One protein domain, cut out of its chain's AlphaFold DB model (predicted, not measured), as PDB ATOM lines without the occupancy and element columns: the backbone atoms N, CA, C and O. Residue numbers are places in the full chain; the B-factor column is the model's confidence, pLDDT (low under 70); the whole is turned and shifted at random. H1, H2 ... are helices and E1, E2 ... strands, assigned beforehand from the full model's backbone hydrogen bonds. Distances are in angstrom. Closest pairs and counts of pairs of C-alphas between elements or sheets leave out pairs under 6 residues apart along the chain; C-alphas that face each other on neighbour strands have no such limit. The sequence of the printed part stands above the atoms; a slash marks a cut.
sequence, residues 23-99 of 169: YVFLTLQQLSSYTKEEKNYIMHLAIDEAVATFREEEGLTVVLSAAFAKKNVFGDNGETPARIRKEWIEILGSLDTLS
ATOM      1  N   TYR A  23     -84.140  47.921 -27.503       95.50
ATOM      2  CA  TYR A  23     -83.305  49.107 -27.467       95.50
ATOM      3  C   TYR A  23     -81.834  48.752 -27.301       95.50
ATOM      4  O   TYR A  23     -81.489  47.722 -26.721       95.50
ATOM      5  N   VAL A  24     -80.967  49.626 -27.795       93.88
ATOM      6  CA  VAL A  24     -79.519  49.555 -27.602       93.88
ATOM      7  C   VAL A  24     -79.016  50.867 -27.027       93.88
ATOM      8  O   VAL A  24     -79.527  51.939 -27.351       93.88
ATOM      9  N   PHE A  25     -78.005  50.748 -26.176       93.81
ATOM     10  CA  PHE A  25     -77.277  51.866 -25.602       93.81
ATOM     11  C   PHE A  25     -75.966  52.026 -26.357       93.81
ATOM     12  O   PHE A  25     -75.213  51.060 -26.516       93.81
ATOM     13  N   LEU A  26     -75.714  53.245 -26.815       91.25
ATOM     14  CA  LEU A  26     -74.477  53.629 -27.478       91.25
ATOM     15  C   LEU A  26     -74.001  54.974 -26.950       91.25
ATOM     16  O   LEU A  26     -74.822  55.828 -26.621       91.25
ATOM     17  N   THR A  27     -72.690  55.168 -26.913       91.88
ATOM     18  CA  THR A  27     -72.086  56.473 -26.659       91.88
ATOM     19  C   THR A  27     -71.349  56.961 -27.898       91.88
ATOM     20  O   THR A  27     -70.669  56.197 -28.585       91.88
ATOM     21  N   LEU A  28     -71.543  58.244 -28.208       90.19
ATOM     22  CA  LEU A  28     -70.856  58.966 -29.273       90.19
ATOM     23  C   LEU A  28     -69.790  59.862 -28.646       90.19
ATOM     24  O   LEU A  28     -70.110  60.862 -27.994       90.19
ATOM     25  N   GLN A  29     -68.530  59.499 -28.844       90.31
ATOM     26  CA  GLN A  29     -67.384  60.170 -28.236       90.31
ATOM     27  C   GLN A  29     -66.846  61.307 -29.108       90.31
ATOM     28  O   GLN A  29     -67.295  61.513 -30.227       90.31
ATOM     29  N   GLN A  30     -65.858  62.057 -28.605       85.06
ATOM     30  CA  GLN A  30     -65.053  63.022 -29.381       85.06
ATOM     31  C   GLN A  30     -65.853  64.048 -30.209       85.06
ATOM     32  O   GLN A  30     -65.407  64.515 -31.254       85.06
ATOM     33  N   LEU A  31     -67.026  64.455 -29.728       79.50
ATOM     34  CA  LEU A  31     -67.995  65.272 -30.473       79.50
ATOM     35  C   LEU A  31     -67.449  66.611 -30.998       79.50
ATOM     36  O   LEU A  31     -67.974  67.175 -31.962       79.50
ATOM     37  N   SER A  32     -66.407  67.156 -30.369       84.56
ATOM     38  CA  SER A  32     -65.722  68.372 -30.822       84.56
ATOM     39  C   SER A  32     -65.046  68.180 -32.185       84.56
ATOM     40  O   SER A  32     -65.107  69.097 -33.008       84.56
ATOM     41  N   SER A  33     -64.509  66.984 -32.439       87.00
ATOM     42  CA  SER A  33     -63.786  66.579 -33.652       87.00
ATOM     43  C   SER A  33     -64.688  66.351 -34.866       87.00
ATOM     44  O   SER A  33     -64.190  66.180 -35.978       87.00
ATOM     45  N   TYR A  34     -66.008  66.361 -34.675       85.69
ATOM     46  CA  TYR A  34     -66.965  66.086 -35.737       85.69
ATOM     47  C   TYR A  34     -67.079  67.285 -36.683       85.69
ATOM     48  O   TYR A  34     -67.179  68.450 -36.262       85.69
ATOM     49  N   THR A  35     -67.139  66.986 -37.975       88.25
ATOM     50  CA  THR A  35     -67.492  67.934 -39.026       88.25
ATOM     51  C   THR A  35     -68.926  68.438 -38.840       88.25
ATOM     52  O   THR A  35     -69.732  67.891 -38.084       88.25
ATOM     53  N   LYS A  36     -69.277  69.509 -39.557       88.25
ATOM     54  CA  LYS A  36     -70.630  70.075 -39.517       88.25
ATOM     55  C   LYS A  36     -71.697  69.065 -39.961       88.25
ATOM     56  O   LYS A  36     -72.779  69.034 -39.388       88.25
ATOM     57  N   GLU A  37     -71.394  68.244 -40.960       84.75
ATOM     58  CA  GLU A  37     -72.323  67.242 -41.490       84.75
ATOM     59  C   GLU A  37     -72.551  66.096 -40.504       84.75
ATOM     60  O   GLU A  37     -73.699  65.708 -40.278       84.75
ATOM     61  N   GLU A  38     -71.482  65.615 -39.862       84.81
ATOM     62  CA  GLU A  38     -71.564  64.582 -38.825       84.81
ATOM     63  C   GLU A  38     -72.355  65.117 -37.614       84.81
ATOM     64  O   GLU A  38     -73.261  64.448 -37.123       84.81
ATOM     65  N   LYS A  39     -72.116  66.370 -37.188       87.38
ATOM     66  CA  LYS A  39     -72.897  67.031 -36.120       87.38
ATOM     67  C   LYS A  39     -74.380  67.160 -36.463       87.38
ATOM     68  O   LYS A  39     -75.217  66.907 -35.603       87.38
ATOM     69  N   ASN A  40     -74.714  67.524 -37.703       87.19
ATOM     70  CA  ASN A  40     -76.107  67.593 -38.151       87.19
ATOM     71  C   ASN A  40     -76.784  66.219 -38.096       87.19
ATOM     72  O   ASN A  40     -77.941  66.119 -37.699       87.19
ATOM     73  N   TYR A  41     -76.064  65.163 -38.470       85.00
ATOM     74  CA  TYR A  41     -76.591  63.807 -38.395       85.00
ATOM     75  C   TYR A  41     -76.762  63.329 -36.947       85.00
ATOM     76  O   TYR A  41     -77.811  62.777 -36.632       85.00
ATOM     77  N   ILE A  42     -75.809  63.602 -36.042       87.44
ATOM     78  CA  ILE A  42     -76.007  63.324 -34.606       87.44
ATOM     79  C   ILE A  42     -77.228  64.068 -34.079       87.44
ATOM     80  O   ILE A  42     -77.982  63.508 -33.297       87.44
ATOM     81  N   MET A  43     -77.420  65.327 -34.479       88.56
ATOM     82  CA  MET A  43     -78.567  66.115 -34.038       88.56
ATOM     83  C   MET A  43     -79.884  65.445 -34.447       88.56
ATOM     84  O   MET A  43     -80.765  65.284 -33.614       88.56
ATOM     85  N   HIS A  44     -79.982  64.996 -35.702       87.69
ATOM     86  CA  HIS A  44     -81.126  64.222 -36.188       87.69
ATOM     87  C   HIS A  44     -81.307  62.919 -35.394       87.69
ATOM     88  O   HIS A  44     -82.389  62.654 -34.883       87.69
ATOM     89  N   LEU A  45     -80.227  62.157 -35.192       88.62
ATOM     90  CA  LEU A  45     -80.248  60.919 -34.408       88.62
ATOM     91  C   LEU A  45     -80.739  61.149 -32.969       88.62
ATOM     92  O   LEU A  45     -81.537  60.375 -32.453       88.62
ATOM     93  N   ALA A  46     -80.254  62.207 -32.321       90.88
ATOM     94  CA  ALA A  46     -80.525  62.526 -30.926       90.88
ATOM     95  C   ALA A  46     -81.932  63.090 -30.687       90.88
ATOM     96  O   ALA A  46     -82.456  62.926 -29.589       90.88
ATOM     97  N   ILE A  47     -82.513  63.780 -31.673       90.69
ATOM     98  CA  ILE A  47     -83.811  64.454 -31.535       90.69
ATOM     99  C   ILE A  47     -84.950  63.606 -32.101       90.69
ATOM    100  O   ILE A  47     -85.983  63.482 -31.449       90.69
ATOM    101  N   ASP A  48     -84.772  63.042 -33.296       92.38
ATOM    102  CA  ASP A  48     -85.875  62.426 -34.039       92.38
ATOM    103  C   ASP A  48     -85.979  60.913 -33.792       92.38
ATOM    104  O   ASP A  48     -87.070  60.351 -33.850       92.38
ATOM    105  N   GLU A  49     -84.855  60.252 -33.494       93.62
ATOM    106  CA  GLU A  49     -84.771  58.782 -33.471       93.62
ATOM    107  C   GLU A  49     -84.507  58.207 -32.072       93.62
ATOM    108  O   GLU A  49     -84.926  57.090 -31.750       93.62
ATOM    109  N   ALA A  50     -83.795  58.947 -31.220       95.44
ATOM    110  CA  ALA A  50     -83.469  58.517 -29.869       95.44
ATOM    111  C   ALA A  50     -84.668  58.612 -28.927       95.44
ATOM    112  O   ALA A  50     -85.330  59.641 -28.829       95.44
ATOM    113  N   VAL A  51     -84.888  57.553 -28.145       96.31
ATOM    114  CA  VAL A  51     -85.879  57.584 -27.056       96.31
ATOM    115  C   VAL A  51     -85.339  58.250 -25.796       96.31
ATOM    116  O   VAL A  51     -86.115  58.675 -24.943       96.31
ATOM    117  N   ALA A  52     -84.016  58.323 -25.662       95.94
ATOM    118  CA  ALA A  52     -83.341  59.044 -24.599       95.94
ATOM    119  C   ALA A  52     -81.932  59.442 -25.040       95.94
ATOM    120  O   ALA A  52     -81.266  58.711 -25.778       95.94
ATOM    121  N   THR A  53     -81.468  60.583 -24.538       96.12
ATOM    122  CA  THR A  53     -80.070  60.996 -24.639       96.12
ATOM    123  C   THR A  53     -79.581  61.533 -23.305       96.12
ATOM    124  O   THR A  53     -80.357  62.081 -22.521       96.12
ATOM    125  N   PHE A  54     -78.291  61.360 -23.037       95.69
ATOM    126  CA  PHE A  54     -77.647  61.908 -21.852       95.69
ATOM    127  C   PHE A  54     -76.221  62.326 -22.201       95.69
ATOM    128  O   PHE A  54     -75.497  61.579 -22.858       95.69
ATOM    129  N   ARG A  55     -75.818  63.542 -21.819       94.19
ATOM    130  CA  ARG A  55     -74.445  64.006 -22.035       94.19
ATOM    131  C   ARG A  55     -73.601  63.672 -20.814       94.19
ATOM    132  O   ARG A  55     -73.856  64.195 -19.734       94.19
ATOM    133  N   GLU A  56     -72.590  62.853 -21.041       94.12
ATOM    134  CA  GLU A  56     -71.596  62.430 -20.061       94.12
ATOM    135  C   GLU A  56     -70.241  63.068 -20.400       94.12
ATOM    136  O   GLU A  56     -70.109  63.776 -21.405       94.12
ATOM    137  N   GLU A  57     -69.239  62.859 -19.546       91.69
ATOM    138  CA  GLU A  57     -67.881  63.361 -19.787       91.69
ATOM    139  C   GLU A  57     -67.236  62.631 -20.975       91.69
ATOM    140  O   GLU A  57     -66.574  63.241 -21.815       91.69
ATOM    141  N   GLU A  58     -67.503  61.332 -21.081       90.56
ATOM    142  CA  GLU A  58     -66.965  60.420 -22.082       90.56
ATOM    143  C   GLU A  58     -67.604  60.624 -23.466       90.56
ATOM    144  O   GLU A  58     -66.956  60.420 -24.497       90.56
ATOM    145  N   GLY A  59     -68.870  61.053 -23.519       91.88
ATOM    146  CA  GLY A  59     -69.600  61.205 -24.774       91.88
ATOM    147  C   GLY A  59     -71.095  61.488 -24.625       91.88
ATOM    148  O   GLY A  59     -71.613  61.797 -23.554       91.88
ATOM    149  N   LEU A  60     -71.809  61.430 -25.749       93.94
ATOM    150  CA  LEU A  60     -73.271  61.455 -25.768       93.94
ATOM    151  C   LEU A  60     -73.805  60.033 -25.727       93.94
ATOM    152  O   LEU A  60     -73.759  59.348 -26.748       93.94
ATOM    153  N   THR A  61     -74.399  59.641 -24.608       94.62
ATOM    154  CA  THR A  61     -75.245  58.454 -24.571       94.62
ATOM    155  C   THR A  61     -76.512  58.704 -25.381       94.62
ATOM    156  O   THR A  61     -77.187  59.726 -25.228       94.62
ATOM    157  N   VAL A  62     -76.831  57.754 -26.253       94.44
ATOM    158  CA  VAL A  62     -78.024  57.716 -27.097       94.44
ATOM    159  C   VAL A  62     -78.668  56.342 -26.930       94.44
ATOM    160  O   VAL A  62     -77.998  55.310 -26.975       94.44
ATOM    161  N   VAL A  63     -79.983  56.318 -26.743       95.38
ATOM    162  CA  VAL A  63     -80.763  55.079 -26.678       95.38
ATOM    163  C   VAL A  63     -81.646  55.003 -27.914       95.38
ATOM    164  O   VAL A  63     -82.524  55.843 -28.107       95.38
ATOM    165  N   LEU A  64     -81.410  54.001 -28.759       94.38
ATOM    166  CA  LEU A  64     -82.111  53.806 -30.035       94.38
ATOM    167  C   LEU A  64     -82.827  52.465 -30.061       94.38
ATOM    168  O   LEU A  64     -82.432  51.533 -29.361       94.38
ATOM    169  N   SER A  65     -83.824  52.327 -30.939       94.19
ATOM    170  CA  SER A  65     -84.319  50.992 -31.275       94.19
ATOM    171  C   SER A  65     -83.207  50.159 -31.922       94.19
ATOM    172  O   SER A  65     -82.447  50.641 -32.767       94.19
ATOM    173  N   ALA A  66     -83.113  48.883 -31.551       90.88
ATOM    174  CA  ALA A  66     -82.100  47.970 -32.067       90.88
ATOM    175  C   ALA A  66     -82.204  47.812 -33.594       90.88
ATOM    176  O   ALA A  66     -81.189  47.744 -34.284       90.88
ATOM    177  N   ALA A  67     -83.431  47.794 -34.130       89.88
ATOM    178  CA  ALA A  67     -83.681  47.717 -35.567       89.88
ATOM    179  C   ALA A  67     -83.148  48.953 -36.311       89.88
ATOM    180  O   ALA A  67     -82.473  48.813 -37.331       89.88
ATOM    181  N   PHE A  68     -83.400  50.154 -35.777       89.69
ATOM    182  CA  PHE A  68     -82.878  51.388 -36.359       89.69
ATOM    183  C   PHE A  68     -81.351  51.440 -36.277       89.69
ATOM    184  O   PHE A  68     -80.699  51.736 -37.276       89.69
ATOM    185  N   ALA A  69     -80.776  51.124 -35.114       87.88
ATOM    186  CA  ALA A  69     -79.333  51.173 -34.907       87.88
ATOM    187  C   ALA A  69     -78.590  50.225 -35.861       87.88
ATOM    188  O   ALA A  69     -77.645  50.639 -36.530       87.88
ATOM    189  N   LYS A  70     -79.065  48.981 -36.011       84.31
ATOM    190  CA  LYS A  70     -78.507  48.018 -36.977       84.31
ATOM    191  C   LYS A  70     -78.492  48.586 -38.396       84.31
ATOM    192  O   LYS A  70     -77.447  48.602 -39.034       84.31
ATOM    193  N   LYS A  71     -79.623  49.127 -38.851       83.62
ATOM    194  CA  LYS A  71     -79.775  49.622 -40.224       83.62
ATOM    195  C   LYS A  71     -79.000  50.914 -40.502       83.62
ATOM    196  O   LYS A  71     -78.379  51.035 -41.550       83.62
ATOM    197  N   ASN A  72     -79.072  51.892 -39.600       81.75
ATOM    198  CA  ASN A  72     -78.661  53.270 -39.885       81.75
ATOM    199  C   ASN A  72     -77.358  53.684 -39.191       81.75
ATOM    200  O   ASN A  72     -76.705  54.614 -39.655       81.75
ATOM    201  N   VAL A  73     -76.979  53.007 -38.102       81.56
ATOM    202  CA  VAL A  73     -75.771  53.325 -37.323       81.56
ATOM    203  C   VAL A  73     -74.645  52.334 -37.611       81.56
ATOM    204  O   VAL A  73     -73.504  52.761 -37.737       81.56
ATOM    205  N   PHE A  74     -74.946  51.037 -37.756       77.94
ATOM    206  CA  PHE A  74     -73.927  49.993 -37.958       77.94
ATOM    207  C   PHE A  74     -73.799  49.501 -39.412       77.94
ATOM    208  O   PHE A  74     -72.690  49.172 -39.831       77.94
ATOM    209  N   GLY A  75     -74.887  49.519 -40.192       64.31
ATOM    210  CA  GLY A  75     -74.918  49.086 -41.596       64.31
ATOM    211  C   GLY A  75     -74.832  47.569 -41.797       64.31
ATOM    212  O   GLY A  75     -74.400  46.832 -40.913       64.31
ATOM    213  N   ASP A  76     -75.216  47.101 -42.988       53.44
ATOM    214  CA  ASP A  76     -75.037  45.708 -43.407       53.44
ATOM    215  C   ASP A  76     -73.630  45.571 -44.027       53.44
ATOM    216  O   ASP A  76     -73.376  46.103 -45.103       53.44
ATOM    217  N   ASN A  77     -72.710  44.864 -43.353       48.00
ATOM    218  CA  ASN A  77     -71.322  44.553 -43.777       48.00
ATOM    219  C   ASN A  77     -70.200  45.560 -43.435       48.00
ATOM    220  O   ASN A  77     -69.129  45.504 -44.035       48.00
ATOM    221  N   GLY A  78     -70.374  46.453 -42.456       46.81
ATOM    222  CA  GLY A  78     -69.294  47.359 -42.017       46.81
ATOM    223  C   GLY A  78     -68.976  48.507 -42.985       46.81
ATOM    224  O   GLY A  78     -68.233  49.415 -42.619       46.81
ATOM    225  N   GLU A  79     -69.598  48.524 -44.163       44.94
ATOM    226  CA  GLU A  79     -69.885  49.747 -44.906       44.94
ATOM    227  C   GLU A  79     -71.147  50.355 -44.301       44.94
ATOM    228  O   GLU A  79     -72.284  50.098 -44.698       44.94
ATOM    229  N   THR A  80     -70.943  51.120 -43.239       47.91
ATOM    230  CA  THR A  80     -71.989  51.939 -42.651       47.91
ATOM    231  C   THR A  80     -72.636  52.813 -43.735       47.91
ATOM    232  O   THR A  80     -71.916  53.558 -44.399       47.91
ATOM    233  N   PRO A  81     -73.976  52.886 -43.844       52.50
ATOM    234  CA  PRO A  81     -74.615  54.056 -44.453       52.50
ATOM    235  C   PRO A  81     -74.354  55.350 -43.637       52.50
ATOM    236  O   PRO A  81     -74.764  56.438 -44.040       52.50
ATOM    237  N   ALA A  82     -73.691  55.237 -42.478       55.25
ATOM    238  CA  ALA A  82     -73.514  56.260 -41.458       55.25
ATOM    239  C   ALA A  82     -72.512  57.366 -41.822       55.25
ATOM    240  O   ALA A  82     -71.349  57.137 -42.149       55.25
ATOM    241  N   ARG A  83     -72.965  58.601 -41.599       63.72
ATOM    242  CA  ARG A  83     -72.172  59.835 -41.512       63.72
ATOM    243  C   ARG A  83     -71.461  59.964 -40.153       63.72
ATOM    244  O   ARG A  83     -71.342  61.070 -39.646       63.72
ATOM    245  N   ILE A  84     -71.108  58.861 -39.493       68.19
ATOM    246  CA  ILE A  84     -70.372  58.852 -38.218       68.19
ATOM    247  C   ILE A  84     -69.352  57.725 -38.286       68.19
ATOM    248  O   ILE A  84     -69.658  56.624 -38.740       68.19
ATOM    249  N   ARG A  85     -68.137  58.015 -37.830       74.88
ATOM    250  CA  ARG A  85     -67.028  57.067 -37.833       74.88
ATOM    251  C   ARG A  85     -67.213  56.009 -36.750       74.88
ATOM    252  O   ARG A  85     -67.553  56.335 -35.612       74.88
ATOM    253  N   LYS A  86     -66.976  54.744 -37.096       76.94
ATOM    254  CA  LYS A  86     -67.209  53.592 -36.215       76.94
ATOM    255  C   LYS A  86     -66.361  53.650 -34.943       76.94
ATOM    256  O   LYS A  86     -66.837  53.263 -33.885       76.94
ATOM    257  N   GLU A  87     -65.139  54.166 -35.037       78.56
ATOM    258  CA  GLU A  87     -64.209  54.340 -33.916       78.56
ATOM    259  C   GLU A  87     -64.683  55.337 -32.848       78.56
ATOM    260  O   GLU A  87     -64.096  55.395 -31.774       78.56
ATOM    261  N   TRP A  88     -65.723  56.125 -33.127       81.19
ATOM    262  CA  TRP A  88     -66.310  57.066 -32.170       81.19
ATOM    263  C   TRP A  88     -67.579  56.535 -31.503       81.19
ATOM    264  O   TRP A  88     -68.189  57.243 -30.702       81.19
ATOM    265  N   ILE A  89     -67.984  55.311 -31.848       84.62
ATOM    266  CA  ILE A  89     -69.159  54.651 -31.297       84.62
ATOM    267  C   ILE A  89     -68.691  53.539 -30.369       84.62
ATOM    268  O   ILE A  89     -68.094  52.556 -30.811       84.62
ATOM    269  N   GLU A  90     -69.047  53.652 -29.098       85.62
ATOM    270  CA  GLU A  90     -68.988  52.528 -28.171       85.62
ATOM    271  C   GLU A  90     -70.403  52.055 -27.851       85.62
ATOM    272  O   GLU A  90     -71.355  52.837 -27.812       85.62
ATOM    273  N   ILE A  91     -70.550  50.751 -27.652       81.44
ATOM    274  CA  ILE A  91     -71.830  50.098 -27.388       81.44
ATOM    275  C   ILE A  91     -71.719  49.230 -26.149       81.44
ATOM    276  O   ILE A  91     -70.652  48.712 -25.819       81.44
ATOM    277  N   LEU A  92     -72.858  48.997 -25.504       72.00
ATOM    278  CA  LEU A  92     -72.939  47.984 -24.466       72.00
ATOM    279  C   LEU A  92     -72.915  46.587 -25.120       72.00
ATOM    280  O   LEU A  92     -73.908  46.124 -25.683       72.00
ATOM    281  N   GLY A  93     -71.752  45.930 -25.087       67.31
ATOM    282  CA  GLY A  93     -71.518  44.612 -25.691       67.31
ATOM    283  C   GLY A  93     -70.658  44.665 -26.959       67.31
ATOM    284  O   GLY A  93     -69.725  45.456 -27.048       67.31
ATOM    285  N   SER A  94     -70.945  43.796 -27.933       65.44
ATOM    286  CA  SER A  94     -70.262  43.752 -29.236       65.44
ATOM    287  C   SER A  94     -71.262  43.935 -30.382       65.44
ATOM    288  O   SER A  94     -72.468  43.775 -30.191       65.44
ATOM    289  N   LEU A  95     -70.775  44.275 -31.578       61.00
ATOM    290  CA  LEU A  95     -71.626  44.503 -32.756       61.00
ATOM    291  C   LEU A  95     -72.350  43.229 -33.207       61.00
ATOM    292  O   LEU A  95     -73.501  43.298 -33.633       61.00
ATOM    293  N   ASP A  96     -71.696  42.076 -33.055       58.44
ATOM    294  CA  ASP A  96     -72.239  40.771 -33.438       58.44
ATOM    295  C   ASP A  96     -73.268  40.255 -32.418       58.44
ATOM    296  O   ASP A  96     -74.169  39.487 -32.756       58.44
ATOM    297  N   THR A  97     -73.171  40.709 -31.163       63.78
ATOM    298  CA  THR A  97     -74.068  40.338 -30.062       63.78
ATOM    299  C   THR A  97     -74.518  41.580 -29.296       63.78
ATOM    300  O   THR A  97     -74.236  41.715 -28.099       63.78
ATOM    301  N   LEU A  98     -75.180  42.514 -29.990       69.94
ATOM    302  CA  LEU A  98     -75.730  43.719 -29.361       69.94
ATOM    303  C   LEU A  98     -76.545  43.308 -28.134       69.94
ATOM    304  O   LEU A  98     -77.510  42.549 -28.251       69.94
ATOM    305  N   SER A  99     -76.147  43.794 -26.958       83.75
ATOM    306  CA  SER A  99     -76.905  43.543 -25.736       83.75
ATOM    307  C   SER A  99     -78.154  44.409 -25.786       83.75
ATOM    308  O   SER A  99     -78.102  45.609 -25.517       83.75
TER     309      SER A  99
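AT A GLANCE: This is residues 23 to 99 of the 169 residues of the protein "ACT domain containing protein, putative" of Angomonas deanei (UniProt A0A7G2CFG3). What does the model look like? It is one twisted wall of four strands, E2, E3, E1 and E4 in that order across it, with the two helices H1 and H2 over one of its faces and no named element over the other. What is it made of? The printed part has 77 residues, with two named helices and four named strands in the order E1 H1 E2 E3 H2 E4 along the chain; the class is mixed, helices and strands, and the sheet is antiparallel throughout. How large is it? It is compact, with a radius of gyration of the C-alphas of 11.4 A and spans of 29 by 24 by 22 A.

IN THESE COORDINATES: Where does the first half run? E1 is residues 23 to 28, 16.0 A long, from C-alpha 23 at (-83.305, 49.107, -27.467). H1 is residues 36 to 49, 19.1 A, and E2 is residues 52 to 55, 10.5 A. And the rest? E3 is residues 60 to 65, 16.2 A, and H2 is residues 66 to 74, 10.3 A. E4 is residues 89 to 91, 6.6 A, ending at C-alpha 91 at (-71.830, 50.098, -27.388).

HOW THE PARTS SIT: How are the strands joined? E2 and E3 form a hairpin, with N 54 and O 61 2.9 A apart; in E3 and E1, N 62 and O 26 are 2.8 A apart; in E1 and E4, N 27 and O 90 are 2.8 A apart. Edge strands E2 and E4 are apart. How do the helices stand? H1 is on the sheet at a height of 10.7 A, over E3 and E1, slantwise to the strands at 47 degrees to E3 on the local plane; the closest C-alphas of H1 and E3 are those of Glu 49 and Leu 64, 6.6 A apart. H2 is on the same face at a height of 9.0 A, over E1 and only just over E3, with 3 C-alphas, and runs along the strands at 5 degrees to E1 on the local plane; the closest C-alphas of H2 and E1 are those of Tyr 23 and Ala 66, 4.9 A apart. The helices are near each other, with 5 pairs of C-alphas within 10 A. What units and backbones are there? E1, H1, E2 and E3, H2, E4 are split strand-helix-strand units, two strands running the same way with a third between them, each with a right-handed crossover. Every O i to N i+4 pair is within hydrogen-bond range in H1, and 4 of 5 in H2.

THE WHOLE: How far does it reach? The two C-alphas farthest apart are those of Lys 36 and Thr 97, 31.4 A. Is there a cut or a long link? The printed part has no cut, and the link from H2 to E4, residues 75 to 88, is long. Where is confidence low? The mean pLDDT of the printed part is 82.1, with residues 75 to 84 and 93 to 98 under 70.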